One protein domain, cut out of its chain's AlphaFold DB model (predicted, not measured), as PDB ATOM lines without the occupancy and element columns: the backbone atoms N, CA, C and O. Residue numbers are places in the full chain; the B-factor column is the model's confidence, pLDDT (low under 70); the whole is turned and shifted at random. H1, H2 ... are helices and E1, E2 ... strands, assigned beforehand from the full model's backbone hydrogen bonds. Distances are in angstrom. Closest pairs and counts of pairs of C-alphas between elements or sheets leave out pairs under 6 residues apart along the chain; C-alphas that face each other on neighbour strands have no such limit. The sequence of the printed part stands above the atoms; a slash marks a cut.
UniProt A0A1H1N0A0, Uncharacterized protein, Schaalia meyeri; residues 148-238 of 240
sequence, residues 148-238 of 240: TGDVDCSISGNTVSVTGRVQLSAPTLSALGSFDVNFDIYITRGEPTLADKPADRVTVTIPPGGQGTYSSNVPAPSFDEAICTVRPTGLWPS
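This is residues 148 to 238 of the 240 residues of an uncharacterized protein of Schaalia meyeri (UniProt A0A1H1N0A0). Look for a small, elongated sandwich: two sheets of three strands each, E1 E2 E5 and E4 E3 E6, face to face with their strands crossed at 35 degrees. The short helix H1 sits at one end of the long axis, and the loop between E3 and E4 swings out to one side around Thr 193. The 91 printed residues, with one named helix and six named strands in the order E1 E2 H1 E3 E4 E5 E6, are mostly strand, and both sheets are antiparallel. The whole is compact, with a radius of gyration of the C-alphas of 14.0 A and spans of 43 by 27 by 17 A.

Start at residues 148 to 149, which pair antiparallel with residues 166 to 167 of E2, residues 159 to 168. E1, residues 152 to 156, forms a hairpin with E2; check N 154 and O 161, 3.0 A. On the other side of E2 is E5, residues 212 to 219, antiparallel, with N 162 and O 216 2.8 A apart. H1, residues 171 to 174, is not on that sheet and is too short for an O i to N i+4 pair; its one O i to N i+3 pair is not within range. In the second, strongly twisted sheet, E3, residues 179 to 188, forms a hairpin with E4, residues 200 to 206; see N 181 and O 204, 2.8 A. E3 also pairs antiparallel with E6, residues 227 to 237, through N 184 and O 231, 2.9 A. The closest C-alphas of E4 and E5 are those of Ile 206 and Gly 212, 4.5 A apart.

Find C-alpha 152 at (-28.232, 35.687, 95.918), where E1 begins. E2 spans 29.0 A, E3 28.1 A and E5 23.6 A. E6 spans 30.5 A, ending at C-alpha 237, (-50.254, 45.592, 85.624).

The C-alphas of Ala 175 and Ser 222 are the two farthest apart, 43.7 A. The printed part has no cut; the link E3 to E4 is long, and no printed residue is under 70 in pLDDT.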
ATOM      1  N   THR A 148     -37.694  46.799  94.919       89.75
ATOM      2  CA  THR A 148     -36.633  46.471  95.881       89.75
ATOM      3  C   THR A 148     -36.544  44.967  96.041       89.75
ATOM      4  O   THR A 148     -37.578  44.304  96.001       89.75
ATOM      5  N   GLY A 149     -35.350  44.438  96.276       88.06
ATOM      6  CA  GLY A 149     -35.164  43.005  96.447       88.06
ATOM      7  C   GLY A 149     -33.776  42.632  96.938       88.06
ATOM      8  O   GLY A 149     -32.901  43.493  97.051       88.06
ATOM      9  N   ASP A 150     -33.612  41.347  97.229       90.38
ATOM     10  CA  ASP A 150     -32.329  40.692  97.453       90.38
ATOM     11  C   ASP A 150     -31.866  39.961  96.177       90.38
ATOM     12  O   ASP A 150     -32.644  39.671  95.257       90.38
ATOM     13  N   VAL A 151     -30.555  39.741  96.097       90.88
ATOM     14  CA  VAL A 151     -29.897  38.989  95.027       90.88
ATOM     15  C   VAL A 151     -28.914  38.043  95.696       90.88
ATOM     16  O   VAL A 151     -27.963  38.492  96.332       90.88
ATOM     17  N   ASP A 152     -29.135  36.751  95.512       92.06
ATOM     18  CA  ASP A 152     -28.232  35.687  95.918       92.06
ATOM     19  C   ASP A 152     -27.642  35.029  94.676       92.06
ATOM     20  O   ASP A 152     -28.357  34.670  93.736       92.06
ATOM     21  N   CYS A 153     -26.323  34.852  94.689       90.69
ATOM     22  CA  CYS A 153     -25.596  34.185  93.623       90.69
ATOM     23  C   CYS A 153     -24.771  33.028  94.149       90.69
ATOM     24  O   CYS A 153     -23.976  33.180  95.076       90.69
ATOM     25  N   SER A 154     -24.933  31.873  93.511       90.81
ATOM     26  CA  SER A 154     -24.173  30.669  93.826       90.81
ATOM     27  C   SER A 154     -23.626  30.030  92.557       90.81
ATOM     28  O   SER A 154     -24.294  29.987  91.526       90.81
ATOM     29  N   ILE A 155     -22.387  29.546  92.625       88.25
ATOM     30  CA  ILE A 155     -21.731  28.847  91.519       88.25
ATOM     31  C   ILE A 155     -21.804  27.349  91.789       88.25
ATOM     32  O   ILE A 155     -21.435  26.883  92.867       88.25
ATOM     33  N   SER A 156     -22.251  26.593  90.792       87.62
ATOM     34  CA  SER A 156     -22.221  25.135  90.801       87.62
ATOM     35  C   SER A 156     -21.681  24.636  89.465       87.62
ATOM     36  O   SER A 156     -22.337  24.744  88.428       87.62
ATOM     37  N   GLY A 157     -20.445  24.133  89.475       87.50
ATOM     38  CA  GLY A 157     -19.737  23.754  88.252       87.50
ATOM     39  C   GLY A 157     -19.613  24.934  87.284       87.50
ATOM     40  O   GLY A 157     -19.074  25.977  87.639       87.50
ATOM     41  N   ASN A 158     -20.152  24.773  86.074       89.62
ATOM     42  CA  ASN A 158     -20.090  25.779  85.007       89.62
ATOM     43  C   ASN A 158     -21.355  26.651  84.933       89.62
ATOM     44  O   ASN A 158     -21.658  27.220  83.883       89.62
ATOM     45  N   THR A 159     -22.127  26.733  86.015       91.44
ATOM     46  CA  THR A 159     -23.388  27.478  86.064       91.44
ATOM     47  C   THR A 159     -23.416  28.386  87.282       91.44
ATOM     48  O   THR A 159     -23.017  27.990  88.377       91.44
ATOM     49  N   VAL A 160     -23.905  29.607  87.084       92.50
ATOM     50  CA  VAL A 160     -24.264  30.538  88.151       92.50
ATOM     51  C   VAL A 160     -25.779  30.497  88.297       92.50
ATOM     52  O   VAL A 160     -26.504  30.770  87.340       92.50
ATOM     53  N   SER A 161     -26.246  30.160  89.494       94.12
ATOM     54  CA  SER A 161     -27.647  30.289  89.881       94.12
ATOM     55  C   SER A 161     -27.845  31.636  90.563       94.12
ATOM     56  O   SER A 161     -27.194  31.929  91.571       94.12
ATOM     57  N   VAL A 162     -28.718  32.451  89.979       94.69
ATOM     58  CA  VAL A 162     -29.127  33.761  90.480       94.69
ATOM     59  C   VAL A 162     -30.546  33.631  91.009       94.69
ATOM     60  O   VAL A 162     -31.470  33.327  90.252       94.69
ATOM     61  N   THR A 163     -30.732  33.864  92.300       94.62
ATOM     62  CA  THR A 163     -32.040  33.796  92.955       94.62
ATOM     63  C   THR A 163     -32.302  35.044  93.769       94.62
ATOM     64  O   THR A 163     -31.375  35.680  94.257       94.62
ATOM     65  N   GLY A 164     -33.568  35.377  93.972       93.69
ATOM     66  CA  GLY A 164     -33.915  36.438  94.902       93.69
ATOM     67  C   GLY A 164     -35.409  36.655  95.026       93.69
ATOM     68  O   GLY A 164     -36.230  36.015  94.359       93.69
ATOM     69  N   ARG A 165     -35.753  37.584  95.906       94.75
ATOM     70  CA  ARG A 165     -37.100  38.069  96.169       94.75
ATOM     71  C   ARG A 165     -37.176  39.537  95.831       94.75
ATOM     72  O   ARG A 165     -36.277  40.320  96.122       94.75
ATOM     73  N   VAL A 166     -38.293  39.921  95.239       94.38
ATOM     74  CA  VAL A 166     -38.567  41.290  94.815       94.38
ATOM     75  C   VAL A 166     -39.931  41.718  95.311       94.38
ATOM     76  O   VAL A 166     -40.867  40.929  95.389       94.38
ATOM     77  N   GLN A 167     -40.051  42.993  95.641       94.31
ATOM     78  CA  GLN A 167     -41.298  43.605  96.068       94.31
ATOM     79  C   GLN A 167     -41.398  45.027  95.532       94.31
ATOM     80  O   GLN A 167     -40.389  45.708  95.314       94.31
ATOM     81  N   LEU A 168     -42.631  45.493  95.371       93.31
ATOM     82  CA  LEU A 168     -42.910  46.886  95.066       93.31
ATOM     83  C   LEU A 168     -42.875  47.709  96.351       93.31
ATOM     84  O   LEU A 168     -43.718  47.570  97.235       93.31
ATOM     85  N   SER A 169     -41.928  48.635  96.427       91.38
ATOM     86  CA  SER A 169     -41.873  49.664  97.466       91.38
ATOM     87  C   SER A 169     -42.796  50.840  97.108       91.38
ATOM     88  O   SER A 169     -42.401  52.004  97.204       91.38
ATOM     89  N   ALA A 170     -44.019  50.540  96.670       91.50
ATOM     90  CA  ALA A 170     -44.941  51.464  96.017       91.50
ATOM     91  C   ALA A 170     -46.377  51.206  96.519       91.50
ATOM     92  O   ALA A 170     -47.061  50.345  95.973       91.50
ATOM     93  N   PRO A 171     -46.829  51.864  97.602       90.56
ATOM     94  CA  PRO A 171     -48.097  51.524  98.249       90.56
ATOM     95  C   PRO A 171     -49.319  51.787  97.363       90.56
ATOM     96  O   PRO A 171     -50.282  51.026  97.424       90.56
ATOM     97  N   THR A 172     -49.284  52.831  96.535       93.12
ATOM     98  CA  THR A 172     -50.371  53.148  95.606       93.12
ATOM     99  C   THR A 172     -50.450  52.100  94.504       93.12
ATOM    100  O   THR A 172     -51.536  51.608  94.221       93.12
ATOM    101  N   LEU A 173     -49.314  51.722  93.910       92.94
ATOM    102  CA  LEU A 173     -49.262  50.675  92.890       92.94
ATOM    103  C   LEU A 173     -49.656  49.316  93.464       92.94
ATOM    104  O   LEU A 173     -50.538  48.671  92.917       92.94
ATOM    105  N   SER A 174     -49.086  48.910  94.599       90.88
ATOM    106  CA  SER A 174     -49.383  47.623  95.241       90.88
ATOM    107  C   SER A 174     -50.862  47.441  95.603       90.88
ATOM    108  O   SER A 174     -51.305  46.307  95.766       90.88
ATOM    109  N   ALA A 175     -51.629  48.530  95.731       92.31
ATOM    110  CA  ALA A 175     -53.072  48.488  95.956       92.31
ATOM    111  C   ALA A 175     -53.897  48.257  94.673       92.31
ATOM    112  O   ALA A 175     -55.057  47.866  94.773       92.31
ATOM    113  N   LEU A 176     -53.326  48.492  93.484       92.44
ATOM    114  CA  LEU A 176     -54.020  48.333  92.198       92.44
ATOM    115  C   LEU A 176     -54.128  46.875  91.749       92.44
ATOM    116  O   LEU A 176     -55.034  46.537  90.992       92.44
ATOM    117  N   GLY A 177     -53.212  46.010  92.186       93.44
ATOM    118  CA  GLY A 177     -53.208  44.612  91.775       93.44
ATOM    119  C   GLY A 177     -51.817  43.996  91.719       93.44
ATOM    120  O   GLY A 177     -50.857  44.515  92.290       93.44
ATOM    121  N   SER A 178     -51.737  42.857  91.032       95.69
ATOM    122  CA  SER A 178     -50.468  42.217  90.698       95.69
ATOM    123  C   SER A 178     -49.768  42.966  89.568       95.69
ATOM    124  O   SER A 178     -50.421  43.494  88.667       95.69
ATOM    125  N   PHE A 179     -48.441  42.940  89.571       96.19
ATOM    126  CA  PHE A 179     -47.627  43.543  88.522       96.19
ATOM    127  C   PHE A 179     -46.597  42.569  87.988       96.19
ATOM    128  O   PHE A 179     -45.907  41.918  88.766       96.19
ATOM    129  N   ASP A 180     -46.439  42.549  86.673       96.00
ATOM    130  CA  ASP A 180     -45.348  41.863  86.003       96.00
ATOM    131  C   ASP A 180     -44.160  42.819  85.887       96.00
ATOM    132  O   ASP A 180     -44.256  43.906  85.309       96.00
ATOM    133  N   VAL A 181     -43.040  42.434  86.492       95.75
ATOM    134  CA  VAL A 181     -41.801  43.212  86.513       95.75
ATOM    135  C   VAL A 181     -40.750  42.491  85.692       95.75
ATOM    136  O   VAL A 181     -40.446  41.328  85.955       95.75
ATOM    137  N   ASN A 182     -40.170  43.197  84.729       95.25
ATOM    138  CA  ASN A 182     -39.067  42.688  83.928       95.25
ATOM    139  C   ASN A 182     -37.745  43.039  84.599       95.25
ATOM    140  O   ASN A 182     -37.540  44.185  85.009       95.25
ATOM    141  N   PHE A 183     -36.847  42.064  84.667       94.06
ATOM    142  CA  PHE A 183     -35.506  42.227  85.196       94.06
ATOM    143  C   PHE A 183     -34.466  41.753  84.196       94.06
ATOM    144  O   PHE A 183     -34.598  40.684  83.602       94.06
ATOM    145  N   ASP A 184     -33.394  42.527  84.101       94.75
ATOM    146  CA  ASP A 184     -32.175  42.149  83.406       94.75
ATOM    147  C   ASP A 184     -31.155  41.676  84.452       94.75
ATOM    148  O   ASP A 184     -30.891  42.368  85.445       94.75
ATOM    149  N   ILE A 185     -30.606  40.481  84.239       94.00
ATOM    150  CA  ILE A 185     -29.603  39.854  85.102       94.00
ATOM    151  C   ILE A 185     -28.238  40.031  84.451       94.00
ATOM    152  O   ILE A 185     -28.034  39.641  83.303       94.00
ATOM    153  N   TYR A 186     -27.289  40.590  85.190       94.19
ATOM    154  CA  TYR A 186     -25.923  40.830  84.744       94.19
ATOM    155  C   TYR A 186     -24.936  40.032  85.584       94.19
ATOM    156  O   TYR A 186     -25.073  39.950  86.806       94.19
ATOM    157  N   ILE A 187     -23.922  39.494  84.908       91.75
ATOM    158  CA  ILE A 187     -22.745  38.889  85.525       91.75
ATOM    159  C   ILE A 187     -21.517  39.583  84.946       91.75
ATOM    160  O   ILE A 187     -21.160  39.377  83.785       91.75
ATOM    161  N   THR A 188     -20.896  40.438  85.748       92.00
ATOM    162  CA  THR A 188     -19.838  41.364  85.318       92.00
ATOM    163  C   THR A 188     -18.735  41.443  86.376       92.00
ATOM    164  O   THR A 188     -18.947  41.084  87.523       92.00
ATOM    165  N   ARG A 189     -17.535  41.929  86.029       88.94
ATOM    166  CA  ARG A 189     -16.438  42.146  87.009       88.94
ATOM    167  C   ARG A 189     -16.649  43.362  87.927       88.94
ATOM    168  O   ARG A 189     -15.833  43.643  88.794       88.94
ATOM    169  N   GLY A 190     -17.696  44.138  87.677       87.19
ATOM    170  CA  GLY A 190     -17.985  45.415  88.320       87.19
ATOM    171  C   GLY A 190     -19.450  45.790  88.123       87.19
ATOM    172  O   GLY A 190     -20.222  44.995  87.590       87.19
ATOM    173  N   GLU A 191     -19.826  47.007  88.512       87.50
ATOM    174  CA  GLU A 191     -21.173  47.531  88.261       87.50
ATOM    175  C   GLU A 191     -21.510  47.533  86.758       87.50
ATOM    176  O   GLU A 191     -20.737  48.087  85.970       87.50
ATOM    177  N   PRO A 192     -22.666  46.975  86.351       88.94
ATOM    178  CA  PRO A 192     -23.083  46.975  84.957       88.94
ATOM    179  C   PRO A 192     -23.234  48.386  84.385       88.94
ATOM    180  O   PRO A 192     -23.877  49.273  84.971       88.94
ATOM    181  N   THR A 193     -22.692  48.557  83.187       88.81
ATOM    182  CA  THR A 193     -22.774  49.752  82.352       88.81
ATOM    183  C   THR A 193     -23.824  49.586  81.251       88.81
ATOM    184  O   THR A 193     -24.374  48.510  81.038       88.81
ATOM    185  N   LEU A 194     -24.095  50.659  80.504       83.56
ATOM    186  CA  LEU A 194     -25.023  50.619  79.365       83.56
ATOM    187  C   LEU A 194     -24.518  49.768  78.186       83.56
ATOM    188  O   LEU A 194     -25.308  49.427  77.310       83.56
ATOM    189  N   ALA A 195     -23.218  49.464  78.131       87.94
ATOM    190  CA  ALA A 195     -22.636  48.633  77.079       87.94
ATOM    191  C   ALA A 195     -22.764  47.131  77.382       87.94
ATOM    192  O   ALA A 195     -22.660  46.309  76.467       87.94
ATOM    193  N   ASP A 196     -22.985  46.778  78.650       90.31
ATOM    194  CA  ASP A 196     -23.096  45.392  79.075       90.31
ATOM    195  C   ASP A 196     -24.418  44.791  78.599       90.31
ATOM    196  O   ASP A 196     -25.489  45.400  78.681       90.31
ATOM    197  N   LYS A 197     -24.342  43.559  78.098       92.12
ATOM    198  CA  LYS A 197     -25.525  42.777  77.749       92.12
ATOM    199  C   LYS A 197     -25.961  41.964  78.965       92.12
ATOM    200  O   LYS A 197     -25.096  41.405  79.641       92.12
ATOM    201  N   PRO A 198     -27.272  41.859  79.230       94.19
ATOM    202  CA  PRO A 198     -27.753  40.966  80.269       94.19
ATOM    203  C   PRO A 198     -27.400  39.519  79.918       94.19
ATOM    204  O   PRO A 198     -27.490  39.111  78.757       94.19
ATOM    205  N   ALA A 199     -27.002  38.760  80.933       93.25
ATOM    206  CA  ALA A 199     -26.816  37.320  80.853       93.25
ATOM    207  C   ALA A 199     -28.161  36.601  80.684       93.25
ATOM    208  O   ALA A 199     -28.232  35.602  79.975       93.25
ATOM    209  N   ASP A 200     -29.218  37.135  81.302       95.19
ATOM    210  CA  ASP A 200     -30.585  36.642  81.157       95.19
ATOM    211  C   ASP A 200     -31.615  37.749  81.427       95.19
ATOM    212  O   ASP A 200     -31.291  38.796  82.000       95.19
ATOM    213  N   ARG A 201     -32.863  37.513  81.017       95.25
ATOM    214  CA  ARG A 201     -34.014  38.346  81.358       95.25
ATOM    215  C   ARG A 201     -35.128  37.505  81.943       95.25
ATOM    216  O   ARG A 201     -35.543  36.516  81.349       95.25
ATOM    217  N   VAL A 202     -35.667  37.964  83.064       94.94
ATOM    218  CA  VAL A 202     -36.762  37.287  83.762       94.94
ATOM    219  C   VAL A 202     -37.925  38.241  83.982       94.94
ATOM    220  O   VAL A 202     -37.733  39.430  84.232       94.94
ATOM    221  N   THR A 203     -39.139  37.706  83.921       95.19
ATOM    222  CA  THR A 203     -40.355  38.420  84.310       95.19
ATOM    223  C   THR A 203     -40.887  37.800  85.592       95.19
ATOM    224  O   THR A 203     -40.993  36.578  85.697       95.19
ATOM    225  N   VAL A 204     -41.215  38.639  86.569       95.81
ATOM    226  CA  VAL A 204     -41.722  38.214  87.874       95.81
ATOM    227  C   VAL A 204     -43.048  38.893  88.139       95.81
ATOM    228  O   VAL A 204     -43.124  40.120  88.140       95.81
ATOM    229  N   THR A 205     -44.070  38.104  88.448       96.19
ATOM    230  CA  THR A 205     -45.338  38.631  88.945       96.19
ATOM    231  C   THR A 205     -45.226  38.898  90.447       96.19
ATOM    232  O   THR A 205     -45.003  37.985  91.242       96.19
ATOM    233  N   ILE A 206     -45.390  40.156  90.849       95.81
ATOM    234  CA  ILE A 206     -45.450  40.583  92.247       95.81
ATOM    235  C   ILE A 206     -46.928  40.741  92.627       95.81
ATOM    236  O   ILE A 206     -47.600  41.594  92.042       95.81
ATOM    237  N   PRO A 207     -47.459  39.946  93.576       93.50
ATOM    238  CA  PRO A 207     -48.852  40.054  94.002       93.50
ATOM    239  C   PRO A 207     -49.095  41.303  94.874       93.50
ATOM    240  O   PRO A 207     -48.142  41.862  95.430       93.50
ATOM    241  N   PRO A 208     -50.362  41.720  95.066       90.12
ATOM    242  CA  PRO A 208     -50.707  42.875  95.889       90.12
ATOM    243  C   PRO A 208     -50.147  42.739  97.308       90.12
ATOM    244  O   PRO A 208     -50.435  41.767  98.006       90.12
ATOM    245  N   GLY A 209     -49.327  43.703  97.732       82.06
ATOM    246  CA  GLY A 209     -48.724  43.725  99.072       82.06
ATOM    247  C   GLY A 209     -47.765  42.567  99.386       82.06
ATOM    248  O   GLY A 209     -47.370  42.416 100.541       82.06
ATOM    249  N   GLY A 210     -47.400  41.748  98.395       89.12
ATOM    250  CA  GLY A 210     -46.542  40.582  98.575       89.12
ATOM    251  C   GLY A 210     -45.174  40.713  97.911       89.12
ATOM    252  O   GLY A 210     -44.739  41.794  97.508       89.12
ATOM    253  N   GLN A 211     -44.490  39.575  97.812       93.38
ATOM    254  CA  GLN A 211     -43.178  39.448  97.183       93.38
ATOM    255  C   GLN A 211     -43.259  38.449  96.027       93.38
ATOM    256  O   GLN A 211     -43.926  37.421  96.137       93.38
ATOM    257  N   GLY A 212     -42.570  38.751  94.933       93.56
ATOM    258  CA  GLY A 212     -42.260  37.800  93.873       93.56
ATOM    259  C   GLY A 212     -40.906  37.137  94.126       93.56
ATOM    260  O   GLY A 212     -40.057  37.695  94.820       93.56
ATOM    261  N   THR A 213     -40.693  35.956  93.555       94.31
ATOM    262  CA  THR A 213     -39.391  35.270  93.556       94.31
ATOM    263  C   THR A 213     -38.925  35.081  92.124       94.31
ATOM    264  O   THR A 213     -39.745  34.899  91.225       94.31
ATOM    265  N   TYR A 214     -37.616  35.123  91.910       92.88
ATOM    266  CA  TYR A 214     -37.012  34.780  90.631       92.88
ATOM    267  C   TYR A 214     -35.862  33.804  90.829       92.88
ATOM    268  O   TYR A 214     -35.204  33.780  91.871       92.88
ATOM    269  N   SER A 215     -35.641  32.992  89.803       93.38
ATOM    270  CA  SER A 215     -34.503  32.094  89.695       93.38
ATOM    271  C   SER A 215     -34.088  32.030  88.234       93.38
ATOM    272  O   SER A 215     -34.933  31.852  87.357       93.38
ATOM    273  N   SER A 216     -32.796  32.194  87.980       94.94
ATOM    274  CA  SER A 216     -32.190  32.049  86.663       94.94
ATOM    275  C   SER A 216     -30.882  31.279  86.789       94.94
ATOM    276  O   SER A 216     -30.137  31.452  87.752       94.94
ATOM    277  N   ASN A 217     -30.613  30.425  85.807       93.94
ATOM    278  CA  ASN A 217     -29.361  29.695  85.691       93.94
ATOM    279  C   ASN A 217     -28.663  30.157  84.421       93.94
ATOM    280  O   ASN A 217     -29.164  29.932  83.319       93.94
ATOM    281  N   VAL A 218     -27.493  30.767  84.575       92.75
ATOM    282  CA  VAL A 218     -26.702  31.283  83.456       92.75
ATOM    283  C   VAL A 218     -25.316  30.642  83.433       92.75
ATOM    284  O   VAL A 218     -24.830  30.184  84.472       92.75
ATOM    285  N   PRO A 219     -24.653  30.566  82.267       91.12
ATOM    286  CA  PRO A 219     -23.297  30.040  82.188       91.12
ATOM    287  C   PRO A 219     -22.343  30.798  83.112       91.12
ATOM    288  O   PRO A 219     -22.397  32.026  83.202       91.12
ATOM    289  N   ALA A 220     -21.452  30.065  83.780       86.62
ATOM    290  CA  ALA A 220     -20.411  30.683  84.584       86.62
ATOM    291  C   ALA A 220     -19.497  31.543  83.693       86.62
ATOM    292  O   ALA A 220     -19.132  31.121  82.588       86.62
ATOM    293  N   PRO A 221     -19.131  32.752  84.146       85.31
ATOM    294  CA  PRO A 221     -18.232  33.609  83.395       85.31
ATOM    295  C   PRO A 221     -16.841  32.980  83.316       85.31
ATOM    296  O   PRO A 221     -16.406  32.264  84.213       85.31
ATOM    297  N   SER A 222     -16.093  33.304  82.261       85.06
ATOM    298  CA  SER A 222     -14.700  32.861  82.099       85.06
ATOM    299  C   SER A 222     -13.708  33.652  82.967       85.06
ATOM    300  O   SER A 222     -12.518  33.692  82.658       85.06
ATOM    301  N   PHE A 223     -14.198  34.393  83.956       83.25
ATOM    302  CA  PHE A 223     -13.418  35.293  84.787       83.25
ATOM    303  C   PHE A 223     -13.777  35.116  86.254       83.25
ATOM    304  O   PHE A 223     -14.935  34.872  86.589       83.25
ATOM    305  N   ASP A 224     -12.774  35.292  87.104       78.44
ATOM    306  CA  ASP A 224     -12.936  35.244  88.550       78.44
ATOM    307  C   ASP A 224     -13.580  36.540  89.077       78.44
ATOM    308  O   ASP A 224     -13.603  37.562  88.383       78.44
ATOM    309  N   GLU A 225     -14.109  36.483  90.304       80.50
ATOM    310  CA  GLU A 225     -14.691  37.630  91.029       80.50
ATOM    311  C   GLU A 225     -15.882  38.302  90.321       80.50
ATOM    312  O   GLU A 225     -16.004  39.524  90.248       80.50
ATOM    313  N   ALA A 226     -16.796  37.495  89.785       84.00
ATOM    314  CA  ALA A 226     -18.004  38.019  89.171       84.00
ATOM    315  C   ALA A 226     -18.980  38.609  90.203       84.00
ATOM    316  O   ALA A 226     -19.289  37.995  91.223       84.00
ATOM    317  N   ILE A 227     -19.514  39.784  89.886       88.06
ATOM    318  CA  ILE A 227     -20.616  40.434  90.584       88.06
ATOM    319  C   ILE A 227     -21.906  40.108  89.841       88.06
ATOM    320  O   ILE A 227     -22.005  40.278  88.623       88.06
ATOM    321  N   CYS A 228     -22.907  39.672  90.596       90.50
ATOM    322  CA  CYS A 228     -24.266  39.548  90.108       90.50
ATOM    323  C   CYS A 228     -25.050  40.820  90.376       90.50
ATOM    324  O   CYS A 228     -25.070  41.336  91.493       90.50
ATOM    325  N   THR A 229     -25.751  41.310  89.364       91.69
ATOM    326  CA  THR A 229     -26.628  42.466  89.517       91.69
ATOM    327  C   THR A 229     -27.934  42.208  88.796       91.69
ATOM    328  O   THR A 229     -27.945  41.790  87.643       91.69
ATOM    329  N   VAL A 230     -29.043  42.498  89.468       92.44
ATOM    330  CA  VAL A 230     -30.388  42.373  88.907       92.44
ATOM    331  C   VAL A 230     -30.994  43.764  88.853       92.44
ATOM    332  O   VAL A 230     -31.034  44.466  89.865       92.44
ATOM    333  N   ARG A 231     -31.425  44.200  87.666       91.38
ATOM    334  CA  ARG A 231     -31.984  45.543  87.465       91.38
ATOM    335  C   ARG A 231     -33.403  45.463  86.910       91.38
ATOM    336  O   ARG A 231     -33.591  44.816  85.884       91.38
ATOM    337  N   PRO A 232     -34.390  46.131  87.535       92.75
ATOM    338  CA  PRO A 232     -35.719  46.240  86.956       92.75
ATOM    339  C   PRO A 232     -35.650  47.108  85.694       92.75
ATOM    340  O   PRO A 232     -35.147  48.232  85.732       92.75
ATOM    341  N   THR A 233     -36.156  46.595  84.581       92.94
ATOM    342  CA  THR A 233     -36.175  47.286  83.284       92.94
ATOM    343  C   THR A 233     -37.575  47.722  82.879       92.94
ATOM    344  O   THR A 233     -37.726  48.712  82.158       92.94
ATOM    345  N   GLY A 234     -38.606  47.055  83.398       93.88
ATOM    346  CA  GLY A 234     -39.989  47.400  83.112       93.88
ATOM    347  C   GLY A 234     -40.987  46.891  84.140       93.88
ATOM    348  O   GLY A 234     -40.656  46.065  84.988       93.88
ATOM    349  N   LEU A 235     -42.204  47.423  84.066       94.94
ATOM    350  CA  LEU A 235     -43.305  47.150  84.984       94.94
ATOM    351  C   LEU A 235     -44.640  47.269  84.245       94.94
ATOM    352  O   LEU A 235     -44.884  48.274  83.586       94.94
ATOM    353  N   TRP A 236     -45.550  46.317  84.416       96.38
ATOM    354  CA  TRP A 236     -46.910  46.448  83.893       96.38
ATOM    355  C   TRP A 236     -47.944  45.781  84.809       96.38
ATOM    356  O   TRP A 236     -47.612  44.775  85.436       96.38
ATOM    357  N   PRO A 237     -49.180  46.307  84.936       95.25
ATOM    358  CA  PRO A 237     -50.254  45.592  85.624       95.25
ATOM    359  C   PRO A 237     -50.490  44.218  84.988       95.25
ATOM    360  O   PRO A 237     -50.646  44.109  83.773       95.25
ATOM    361  N   SER A 238     -50.522  43.162  85.796       92.44
ATOM    362  CA  SER A 238     -50.637  41.804  85.266       92.44
ATOM    363  C   SER A 238     -52.035  41.551  84.691       92.44
ATOM    364  O   SER A 238     -53.043  41.855  85.331       92.44
TER     365      SER A 238